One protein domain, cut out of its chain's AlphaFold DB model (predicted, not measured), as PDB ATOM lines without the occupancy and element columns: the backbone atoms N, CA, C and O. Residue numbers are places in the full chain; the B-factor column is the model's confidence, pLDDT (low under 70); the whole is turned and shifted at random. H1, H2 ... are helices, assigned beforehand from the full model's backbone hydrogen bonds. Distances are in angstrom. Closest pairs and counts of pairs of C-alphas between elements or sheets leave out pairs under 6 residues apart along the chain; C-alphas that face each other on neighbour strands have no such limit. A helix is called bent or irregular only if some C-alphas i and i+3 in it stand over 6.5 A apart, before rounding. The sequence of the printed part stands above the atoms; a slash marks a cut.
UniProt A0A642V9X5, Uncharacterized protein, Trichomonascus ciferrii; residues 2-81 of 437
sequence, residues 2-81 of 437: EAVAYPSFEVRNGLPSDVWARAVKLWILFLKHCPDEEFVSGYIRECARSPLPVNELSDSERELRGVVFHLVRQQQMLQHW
ATOM      1  N   GLU A   2     203.691 188.981 178.890       41.22
ATOM      2  CA  GLU A   2     205.054 189.187 178.383       41.22
ATOM      3  C   GLU A   2     205.630 187.868 177.848       41.22
ATOM      4  O   GLU A   2     205.122 186.792 178.180       41.22
ATOM      5  N   ALA A   3     206.659 187.949 177.003       47.22
ATOM      6  CA  ALA A   3     207.356 186.772 176.491       47.22
ATOM      7  C   ALA A   3     208.126 186.100 177.640       47.22
ATOM      8  O   ALA A   3     209.159 186.586 178.098       47.22
ATOM      9  N   VAL A   4     207.586 184.997 178.161       63.22
ATOM     10  CA  VAL A   4     208.234 184.227 179.230       63.22
ATOM     11  C   VAL A   4     209.242 183.284 178.588       63.22
ATOM     12  O   VAL A   4     208.881 182.174 178.199       63.22
ATOM     13  N   ALA A   5     210.498 183.727 178.485       71.44
ATOM     14  CA  ALA A   5     211.608 182.900 178.017       71.44
ATOM     15  C   ALA A   5     211.647 181.543 178.749       71.44
ATOM     16  O   ALA A   5     211.354 181.449 179.946       71.44
ATOM     17  N   TYR A   6     212.002 180.476 178.025       79.19
ATOM     18  CA  TYR A   6     211.991 179.125 178.584       79.19
ATOM     19  C   TYR A   6     212.989 179.005 179.758       79.19
ATOM     20  O   TYR A   6     214.161 179.353 179.591       79.19
ATOM     21  N   PRO A   7     212.559 178.538 180.948       78.31
ATOM     22  CA  PRO A   7     213.391 178.553 182.148       78.31
ATOM     23  C   PRO A   7     214.552 177.558 182.068       78.31
ATOM     24  O   PRO A   7     214.435 176.481 181.480       78.31
ATOM     25  N   SER A   8     215.662 177.906 182.724       75.44
ATOM     26  CA  SER A   8     216.876 177.092 182.720       75.44
ATOM     27  C   SER A   8     216.706 175.746 183.432       75.44
ATOM     28  O   SER A   8     215.833 175.562 184.290       75.44
ATOM     29  N   PHE A   9     217.594 174.802 183.119       69.69
ATOM     30  CA  PHE A   9     217.637 173.479 183.754       69.69
ATOM     31  C   PHE A   9     217.682 173.529 185.297       69.69
ATOM     32  O   PHE A   9     217.055 172.703 185.961       69.69
ATOM     33  N   GLU A  10     218.360 174.520 185.879       70.38
ATOM     34  CA  GLU A  10     218.428 174.725 187.334       70.38
ATOM     35  C   GLU A  10     217.054 175.073 187.929       70.38
ATOM     36  O   GLU A  10     216.633 174.474 188.921       70.38
ATOM     37  N   VAL A  11     216.309 175.975 187.277       74.75
ATOM     38  CA  VAL A  11     214.943 176.353 187.678       74.75
ATOM     39  C   VAL A  11     213.983 175.171 187.520       74.75
ATOM     40  O   VAL A  11     213.151 174.935 188.397       74.75
ATOM     41  N   ARG A  12     214.126 174.377 186.449       73.00
ATOM     42  CA  ARG A  12     213.343 173.149 186.230       73.00
ATOM     43  C   ARG A  12     213.536 172.127 187.357       73.00
ATOM     44  O   ARG A  12     212.549 171.574 187.831       73.00
ATOM     45  N   ASN A  13     214.769 171.917 187.821       73.62
ATOM     46  CA  ASN A  13     215.065 170.979 188.913       73.62
ATOM     47  C   ASN A  13     214.577 171.467 190.291       73.62
ATOM     48  O   ASN A  13     214.344 170.648 191.178       73.62
ATOM     49  N   GLY A  14     214.408 172.781 190.479       75.38
ATOM     50  CA  GLY A  14     213.844 173.364 191.701       75.38
ATOM     51  C   GLY A  14     212.310 173.331 191.791       75.38
ATOM     52  O   GLY A  14     211.758 173.650 192.845       75.38
ATOM     53  N   LEU A  15     211.604 172.971 190.712       80.81
ATOM     54  CA  LEU A  15     210.140 173.028 190.638       80.81
ATOM     55  C   LEU A  15     209.473 171.673 190.950       80.81
ATOM     56  O   LEU A  15     209.895 170.641 190.428       80.81
ATOM     57  N   PRO A  16     208.368 171.644 191.724       84.50
ATOM     58  CA  PRO A  16     207.577 170.429 191.895       84.50
ATOM     59  C   PRO A  16     206.995 169.940 190.561       84.50
ATOM     60  O   PRO A  16     206.461 170.735 189.782       84.50
ATOM     61  N   SER A  17     207.026 168.622 190.333       79.31
ATOM     62  CA  SER A  17     206.606 167.987 189.069       79.31
ATOM     63  C   SER A  17     205.198 168.402 188.609       79.31
ATOM     64  O   SER A  17     204.993 168.699 187.434       79.31
ATOM     65  N   ASP A  18     204.238 168.541 189.532       81.12
ATOM     66  CA  ASP A  18     202.876 169.005 189.219       81.12
ATOM     67  C   ASP A  18     202.811 170.463 188.741       81.12
ATOM     68  O   ASP A  18     201.955 170.810 187.924       81.12
ATOM     69  N   VAL A  19     203.693 171.331 189.245       84.06
ATOM     70  CA  VAL A  19     203.787 172.735 188.815       84.06
ATOM     71  C   VAL A  19     204.445 172.798 187.442       84.06
ATOM     72  O   VAL A  19     203.924 173.458 186.542       84.06
ATOM     73  N   TRP A  20     205.523 172.035 187.247       84.31
ATOM     74  CA  TRP A  20     206.204 171.910 185.962       84.31
ATOM     75  C   TRP A  20     205.274 171.366 184.862       84.31
ATOM     76  O   TRP A  20     205.126 171.983 183.810       84.31
ATOM     77  N   ALA A  21     204.544 170.279 185.124       82.50
ATOM     78  CA  ALA A  21     203.593 169.698 184.174       82.50
ATOM     79  C   ALA A  21     202.423 170.643 183.825       82.50
ATOM     80  O   ALA A  21     201.882 170.572 182.718       82.50
ATOM     81  N   ARG A  22     202.033 171.547 184.738       84.62
ATOM     82  CA  ARG A  22     201.063 172.621 184.451       84.62
ATOM     83  C   ARG A  22     201.680 173.718 183.583       84.62
ATOM     84  O   ARG A  22     201.054 174.099 182.599       84.62
ATOM     85  N   ALA A  23     202.894 174.174 183.893       84.81
ATOM     86  CA  ALA A  23     203.616 175.166 183.091       84.81
ATOM     87  C   ALA A  23     203.826 174.680 181.647       84.81
ATOM     88  O   ALA A  23     203.459 175.376 180.705       84.81
ATOM     89  N   VAL A  24     204.272 173.432 181.468       85.38
ATOM     90  CA  VAL A  24     204.436 172.794 180.153       85.38
ATOM     91  C   VAL A  24     203.123 172.756 179.362       85.38
ATOM     92  O   VAL A  24     203.118 173.088 178.178       85.38
ATOM     93  N   LYS A  25     201.987 172.442 179.998       86.31
ATOM     94  CA  LYS A  25     200.666 172.487 179.338       86.31
ATOM     95  C   LYS A  25     200.233 173.904 178.961       86.31
ATOM     96  O   LYS A  25     199.617 174.082 177.912       86.31
ATOM     97  N   LEU A  26     200.571 174.910 179.768       85.56
ATOM     98  CA  LEU A  26     200.324 176.314 179.432       85.56
ATOM     99  C   LEU A  26     201.203 176.779 178.262       85.56
ATOM    100  O   LEU A  26     200.679 177.423 177.360       85.56
ATOM    101  N   TRP A  27     202.481 176.389 178.200       87.19
ATOM    102  CA  TRP A  27     203.347 176.669 177.045       87.19
ATOM    103  C   TRP A  27     202.872 175.964 175.771       87.19
ATOM    104  O   TRP A  27     202.866 176.574 174.709       87.19
ATOM    105  N   ILE A  28     202.393 174.719 175.861       85.69
ATOM    106  CA  ILE A  28     201.766 174.012 174.731       85.69
ATOM    107  C   ILE A  28     200.538 174.766 174.211       85.69
ATOM    108  O   ILE A  28     200.344 174.856 173.000       85.69
ATOM    109  N   LEU A  29     199.693 175.292 175.102       85.00
ATOM    110  CA  LEU A  29     198.537 176.096 174.707       85.00
ATOM    111  C   LEU A  29     198.969 177.440 174.113       85.00
ATOM    112  O   LEU A  29     198.447 177.814 173.067       85.00
ATOM    113  N   PHE A  30     199.943 178.122 174.719       84.62
ATOM    114  CA  PHE A  30     200.506 179.378 174.222       84.62
ATOM    115  C   PHE A  30     201.071 179.215 172.805       84.62
ATOM    116  O   PHE A  30     200.574 179.854 171.886       84.62
ATOM    117  N   LEU A  31     201.984 178.263 172.593       83.06
ATOM    118  CA  LEU A  31     202.594 177.966 171.291       83.06
ATOM    119  C   LEU A  31     201.589 177.561 170.195       83.06
ATOM    120  O   LEU A  31     201.886 177.704 169.013       83.06
ATOM    121  N   LYS A  32     200.398 177.065 170.563       81.94
ATOM    122  CA  LYS A  32     199.304 176.756 169.620       81.94
ATOM    123  C   LYS A  32     198.469 177.983 169.209       81.94
ATOM    124  O   LYS A  32     197.652 177.850 168.303       81.94
ATOM    125  N   HIS A  33     198.643 179.139 169.856       81.81
ATOM    126  CA  HIS A  33     197.887 180.378 169.591       81.81
ATOM    127  C   HIS A  33     198.795 181.566 169.226       81.81
ATOM    128  O   HIS A  33     198.488 182.301 168.292       81.81
ATOM    129  N   CYS A  34     199.913 181.726 169.937       80.06
ATOM    130  CA  CYS A  34     200.955 182.725 169.720       80.06
ATOM    131  C   CYS A  34     202.325 182.024 169.807       80.06
ATOM    132  O   CYS A  34     202.860 181.875 170.907       80.06
ATOM    133  N   PRO A  35     202.886 181.529 168.692       76.62
ATOM    134  CA  PRO A  35     204.222 180.948 168.693       76.62
ATOM    135  C   PRO A  35     205.290 182.058 168.733       76.62
ATOM    136  O   PRO A  35     205.114 183.117 168.134       76.62
ATOM    137  N   ASP A  36     206.381 181.811 169.458       82.25
ATOM    138  CA  ASP A  36     207.410 182.804 169.799       82.25
ATOM    139  C   ASP A  36     208.821 182.259 169.508       82.25
ATOM    140  O   ASP A  36     209.160 181.138 169.902       82.25
ATOM    141  N   GLU A  37     209.640 183.049 168.807       81.62
ATOM    142  CA  GLU A  37     211.008 182.700 168.404       81.62
ATOM    143  C   GLU A  37     211.972 182.667 169.605       81.62
ATOM    144  O   GLU A  37     212.844 181.792 169.671       81.62
ATOM    145  N   GLU A  38     211.797 183.553 170.594       82.44
ATOM    146  CA  GLU A  38     212.659 183.594 171.783       82.44
ATOM    147  C   GLU A  38     212.390 182.384 172.688       82.44
ATOM    148  O   GLU A  38     213.325 181.673 173.072       82.44
ATOM    149  N   PHE A  39     211.115 182.048 172.926       85.62
ATOM    150  CA  PHE A  39     210.745 180.800 173.596       85.62
ATOM    151  C   PHE A  39     211.297 179.559 172.876       85.62
ATOM    152  O   PHE A  39     211.891 178.688 173.513       85.62
ATOM    153  N   VAL A  40     211.102 179.449 171.555       85.38
ATOM    154  CA  VAL A  40     211.502 178.260 170.780       85.38
ATOM    155  C   VAL A  40     213.023 178.091 170.743       85.38
ATOM    156  O   VAL A  40     213.518 176.984 170.967       85.38
ATOM    157  N   SER A  41     213.777 179.166 170.509       83.06
ATOM    158  CA  SER A  41     215.244 179.114 170.492       83.06
ATOM    159  C   SER A  41     215.835 178.854 171.885       83.06
ATOM    160  O   SER A  41     216.760 178.044 172.010       83.06
ATOM    161  N   GLY A  42     215.258 179.439 172.943       84.44
ATOM    162  CA  GLY A  42     215.607 179.142 174.335       84.44
ATOM    163  C   GLY A  42     215.339 177.683 174.718       84.44
ATOM    164  O   GLY A  42     216.218 177.016 175.267       84.44
ATOM    165  N   TYR A  43     214.168 177.148 174.352       87.06
ATOM    166  CA  TYR A  43     213.802 175.743 174.566       87.06
ATOM    167  C   TYR A  43     214.797 174.778 173.911       87.06
ATOM    168  O   TYR A  43     215.266 173.838 174.557       87.06
ATOM    169  N   ILE A  44     215.140 175.011 172.639       86.38
ATOM    170  CA  ILE A  44     216.080 174.165 171.889       86.38
ATOM    171  C   ILE A  44     217.460 174.170 172.562       86.38
ATOM    172  O   ILE A  44     218.032 173.101 172.784       86.38
ATOM    173  N   ARG A  45     217.959 175.349 172.954       84.88
ATOM    174  CA  ARG A  45     219.275 175.519 173.589       84.88
ATOM    175  C   ARG A  45     219.371 174.854 174.964       84.88
ATOM    176  O   ARG A  45     220.349 174.159 175.234       84.88
ATOM    177  N   GLU A  46     218.365 174.999 175.826       83.19
ATOM    178  CA  GLU A  46     218.351 174.312 177.130       83.19
ATOM    179  C   GLU A  46     218.205 172.787 176.979       83.19
ATOM    180  O   GLU A  46     218.853 172.030 177.704       83.19
ATOM    181  N   CYS A  47     217.435 172.311 175.992       81.94
ATOM    182  CA  CYS A  47     217.337 170.878 175.691       81.94
ATOM    183  C   CYS A  47     218.637 170.290 175.110       81.94
ATOM    184  O   CYS A  47     218.896 169.103 175.302       81.94
ATOM    185  N   ALA A  48     219.455 171.089 174.419       80.31
ATOM    186  CA  ALA A  48     220.773 170.671 173.936       80.31
ATOM    187  C   ALA A  48     221.836 170.674 175.050       80.31
ATOM    188  O   ALA A  48     222.696 169.795 175.078       80.31
ATOM    189  N   ARG A  49     221.747 171.617 176.000       78.19
ATOM    190  CA  ARG A  49     222.601 171.683 177.203       78.19
ATOM    191  C   ARG A  49     222.375 170.520 178.168       78.19
ATOM    192  O   ARG A  49     223.333 170.036 178.762       78.19
ATOM    193  N   SER A  50     221.126 170.076 178.324       69.75
ATOM    194  CA  SER A  50     220.754 168.939 179.175       69.75
ATOM    195  C   SER A  50     219.958 167.898 178.369       69.75
ATOM    196  O   SER A  50     218.723 167.859 178.442       69.75
ATOM    197  N   PRO A  51     220.643 167.065 177.555       65.19
ATOM    198  CA  PRO A  51     220.008 166.121 176.640       65.19
ATOM    199  C   PRO A  51     219.477 164.888 177.386       65.19
ATOM    200  O   PRO A  51     220.054 163.801 177.332       65.19
ATOM    201  N   LEU A  52     218.349 165.047 178.085       63.03
ATOM    202  CA  LEU A  52     217.665 163.928 178.736       63.03
ATOM    203  C   LEU A  52     217.216 162.872 177.708       63.03
ATOM    204  O   LEU A  52     216.638 163.225 176.665       63.03
ATOM    205  N   PRO A  53     217.408 161.572 178.001       60.97
ATOM    206  CA  PRO A  53     216.966 160.503 177.122       60.97
ATOM    207  C   PRO A  53     215.437 160.493 177.025       60.97
ATOM    208  O   PRO A  53     214.720 160.677 178.005       60.97
ATOM    209  N   VAL A  54     214.925 160.224 175.821       60.94
ATOM    210  CA  VAL A  54     213.497 160.326 175.433       60.94
ATOM    211  C   VAL A  54     212.535 159.574 176.373       60.94
ATOM    212  O   VAL A  54     211.362 159.937 176.502       60.94
ATOM    213  N   ASN A  55     213.038 158.536 177.038       60.09
ATOM    214  CA  ASN A  55     212.286 157.671 177.940       60.09
ATOM    215  C   ASN A  55     212.021 158.302 179.320       60.09
ATOM    216  O   ASN A  55     211.075 157.886 179.981       60.09
ATOM    217  N   GLU A  56     212.815 159.296 179.732       66.81
ATOM    218  CA  GLU A  56     212.717 159.973 181.038       66.81
ATOM    219  C   GLU A  56     211.863 161.251 180.995       66.81
ATOM    220  O   GLU A  56     211.511 161.790 182.042       66.81
ATOM    221  N   LEU A  57     211.488 161.732 179.802       73.50
ATOM    222  CA  LEU A  57     210.590 162.881 179.665       73.50
ATOM    223  C   LEU A  57     209.134 162.513 179.982       73.50
ATOM    224  O   LEU A  57     208.606 161.502 179.510       73.50
ATOM    225  N   SER A  58     208.467 163.405 180.713       77.50
ATOM    226  CA  SER A  58     207.032 163.345 180.998       77.50
ATOM    227  C   SER A  58     206.205 163.476 179.713       77.50
ATOM    228  O   SER A  58     206.606 164.161 178.772       77.50
ATOM    229  N   ASP A  59     205.007 162.886 179.669       81.62
ATOM    230  CA  ASP A  59     204.124 162.938 178.490       81.62
ATOM    231  C   ASP A  59     203.816 164.368 178.029       81.62
ATOM    232  O   ASP A  59     203.718 164.629 176.832       81.62
ATOM    233  N   SER A  60     203.741 165.314 178.971       79.75
ATOM    234  CA  SER A  60     203.539 166.731 178.641       79.75
ATOM    235  C   SER A  60     204.774 167.329 177.954       79.75
ATOM    236  O   SER A  60     204.650 168.103 177.015       79.75
ATOM    237  N   GLU A  61     205.982 166.936 178.357       81.50
ATOM    238  CA  GLU A  61     207.224 167.390 177.719       81.50
ATOM    239  C   GLU A  61     207.423 166.733 176.346       81.50
ATOM    240  O   GLU A  61     207.950 167.363 175.430       81.50
ATOM    241  N   ARG A  62     206.958 165.486 176.181       83.62
ATOM    242  CA  ARG A  62     206.915 164.800 174.884       83.62
ATOM    243  C   ARG A  62     205.944 165.482 173.915       83.62
ATOM    244  O   ARG A  62     206.297 165.647 172.748       83.62
ATOM    245  N   GLU A  63     204.782 165.948 174.386       84.69
ATOM    246  CA  GLU A  63     203.892 166.790 173.574       84.69
ATOM    247  C   GLU A  63     204.556 168.134 173.223       84.69
ATOM    248  O   GLU A  63     204.578 168.494 172.048       84.69
ATOM    249  N   LEU A  64     205.163 168.843 174.188       85.50
ATOM    250  CA  LEU A  64     205.859 170.117 173.934       85.50
ATOM    251  C   LEU A  64     206.965 169.972 172.876       85.50
ATOM    252  O   LEU A  64     207.000 170.745 171.922       85.50
ATOM    253  N   ARG A  65     207.814 168.944 172.992       86.62
ATOM    254  CA  ARG A  65     208.874 168.626 172.019       86.62
ATOM    255  C   ARG A  65     208.300 168.343 170.625       86.62
ATOM    256  O   ARG A  65     208.858 168.790 169.626       86.62
ATOM    257  N   GLY A  66     207.161 167.652 170.549       85.25
ATOM    258  CA  GLY A  66     206.429 167.430 169.299       85.25
ATOM    259  C   GLY A  66     205.856 168.717 168.690       85.25
ATOM    260  O   GLY A  66     205.978 168.924 167.483       85.25
ATOM    261  N   VAL A  67     205.281 169.602 169.512       85.31
ATOM    262  CA  VAL A  67     204.731 170.902 169.087       85.31
ATOM    263  C   VAL A  67     205.835 171.831 168.582       85.31
ATOM    264  O   VAL A  67     205.701 172.373 167.487       85.31
ATOM    265  N   VAL A  68     206.951 171.962 169.309       86.56
ATOM    266  CA  VAL A  68     208.100 172.778 168.880       86.56
ATOM    267  C   VAL A  68     208.672 172.261 167.556       86.56
ATOM    268  O   VAL A  68     208.871 173.047 166.631       86.56
ATOM    269  N   PHE A  69     208.853 170.943 167.404       86.94
ATOM    270  CA  PHE A  69     209.287 170.356 166.131       86.94
ATOM    271  C   PHE A  69     208.306 170.627 164.979       86.94
ATOM    272  O   PHE A  69     208.728 170.849 163.844       86.94
ATOM    273  N   HIS A  70     206.998 170.621 165.250       85.06
ATOM    274  CA  HIS A  70     205.979 170.900 164.240       85.06
ATOM    275  C   HIS A  70     205.994 172.369 163.798       85.06
ATOM    276  O   HIS A  70     205.975 172.628 162.598       85.06
ATOM    277  N   LEU A  71     206.109 173.309 164.743       83.25
ATOM    278  CA  LEU A  71     206.194 174.747 164.471       83.25
ATOM    279  C   LEU A  71     207.424 175.092 163.629       83.25
ATOM    280  O   LEU A  71     207.278 175.660 162.549       83.25
ATOM    281  N   VAL A  72     208.612 174.652 164.064       83.50
ATOM    282  CA  VAL A  72     209.887 174.864 163.347       83.50
ATOM    283  C   VAL A  72     209.871 174.227 161.947       83.50
ATOM    284  O   VAL A  72     210.572 174.686 161.048       83.50
ATOM    285  N   ARG A  73     209.050 173.189 161.727       80.94
ATOM    286  CA  ARG A  73     208.874 172.545 160.418       80.94
ATOM    287  C   ARG A  73     207.830 173.214 159.516       80.94
ATOM    288  O   ARG A  73     207.971 173.113 158.299       80.94
ATOM    289  N   GLN A  74     206.758 173.792 160.058       76.56
ATOM    290  CA  GLN A  74     205.624 174.236 159.240       76.56
ATOM    291  C   GLN A  74     205.778 175.643 158.662       76.56
ATOM    292  O   GLN A  74     205.364 175.846 157.522       76.56
ATOM    293  N   GLN A  75     206.359 176.592 159.400       55.16
ATOM    294  CA  GLN A  75     206.644 177.944 158.901       55.16
ATOM    295  C   GLN A  75     207.959 178.482 159.483       55.16
ATOM    296  O   GLN A  75     208.411 178.045 160.540       55.16
ATOM    297  N   GLN A  76     208.583 179.424 158.771       59.91
ATOM    298  CA  GLN A  76     209.906 179.986 159.074       59.91
ATOM    299  C   GLN A  76     209.867 180.950 160.275       59.91
ATOM    300  O   GLN A  76     210.062 182.152 160.136       59.91
ATOM    301  N   MET A  77     209.601 180.407 161.465       58.94
ATOM    302  CA  MET A  77     209.647 181.143 162.735       58.94
ATOM    303  C   MET A  77     211.059 181.612 163.080       58.94
ATOM    304  O   MET A  77     211.217 182.689 163.631       58.94
ATOM    305  N   LEU A  78     212.067 180.807 162.733       61.50
ATOM    306  CA  LEU A  78     213.468 181.193 162.820       61.50
ATOM    307  C   LEU A  78     213.855 181.952 161.549       61.50
ATOM    308  O   LEU A  78     214.178 181.326 160.534       61.50
ATOM    309  N   GLN A  79     213.821 183.286 161.601       66.19
ATOM    310  CA  GLN A  79     214.357 184.120 160.515       66.19
ATOM    311  C   GLN A  79     215.892 184.084 160.503       66.19
ATOM    312  O   GLN A  79     216.516 184.184 159.446       66.19
ATOM    313  N   HIS A  80     216.514 183.868 161.669       67.25
ATOM    314  CA  HIS A  80     217.965 183.885 161.838       67.25
ATOM    315  C   HIS A  80     218.500 182.554 162.385       67.25
ATOM    316  O   HIS A  80     218.763 182.382 163.577       67.25
ATOM    317  N   TRP A  81     218.715 181.594 161.484       80.19
ATOM    318  CA  TRP A  81     219.308 180.296 161.815       80.19
ATOM    319  C   TRP A  81     220.798 180.410 162.172       80.19
ATOM    320  O   TRP A  81     221.678 180.371 161.310       80.19
TER     321      TRP A  81
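AT A GLANCE: This is residues 2 to 81 of the 437 residues of an uncharacterized protein of Trichomonascus ciferrii (UniProt A0A642V9X5). Two long helices, H2 and H4, lie side by side and run the same way, and the third long helix, H3, lies across from this pair at a steep slant, with Val 40 coming near Val 68 of H4. The short H1 sits by the first half of H2, between that helix and the last residues of H3, while the tail of residues 75 to 81 turns away from the end of H4 toward the side where H3 lies. The set is only loosely joined, for H2 and H4 are the one pair of helices that touch, and H3 is near H4 without clearly touching it. The printed part has 80 residues with four named helices, in the order H1, H2, H3, H4, and no named strand; the class is all helix, with 49 residues in the helices. The whole is compact, with a radius of gyration of the C-alphas of 12.3 A, and the C-alphas span 34 by 23 by 21 A along their three main axes.

IN THESE COORDINATES: The printed part opens with residues 2 to 8, which belong to no named element. H1 follows as residues 9 to 13, five residues, 6.3 A from first to last C-alpha; it begins at C-alpha 9, at (217.637, 173.479, 183.754). H2 is residues 17 to 31, from Ser 17 to Leu 31, and measures 20.8 A from first to last C-alpha. H3 is residues 37 to 49, from Glu 37 to Arg 49, and measures 18.3 A; its C-alpha 37 is at (211.008, 182.700, 168.404). H4, the longest helix with 16 residues, is residues 59 to 74 and measures 22.4 A, ending at C-alpha 74, at (205.624, 174.236, 159.240). No helix is bent or irregular.

HOW THE PARTS SIT: H2 and H4 touch, with 13 pairs of C-alphas within 8 A. Their closest C-alphas are those of Ile 28 and Leu 64, 5.7 A apart. They run the same way at a shallow tilt of 21 degrees, and their centres are 12.7 A apart. H3 and H4 are close but not clearly touching: 1 pair of C-alphas is within 8 A, those of Val 40 and Val 68, 6.7 A apart. These two helices run opposite ways at a steep tilt of 57 degrees, with their centres 12.1 A apart. H2 and H3 are apart, though they follow each other in the chain. H1 is close to H2 but not clearly touching it, and the closest C-alphas, those of Arg 12 and Trp 20, are 7.3 A apart. H1 is also close to H3 but not clearly touching it, with the closest C-alphas, those of Phe 9 and Glu 46, at 6.7 A. H1 and H4 are apart. In H1, H2, H3 and H4 every O i to N i+4 pair of the backbone is within hydrogen-bond range.

THE WHOLE: The two C-alphas farthest apart in the domain are those of Pro 16 and Gln 79, 34.9 A. The first and last printed C-alphas, those of Glu 2 and Trp 81, are 23.6 A apart. The printed part has no cut and runs from residue 2 to residue 81 of a full chain of 437 residues. The links from H1 to H2 and from H2 to H3 are tight, with 3 and 5 residues between the helices, and the link from H3 to H4, with 9 residues, is short; there is no long link. The mean pLDDT of the printed part is 77.4. In this predicted model 17 residues are under 70: residues 2 to 4, residue 9, residues 50 to 56 and residues 75 to 80.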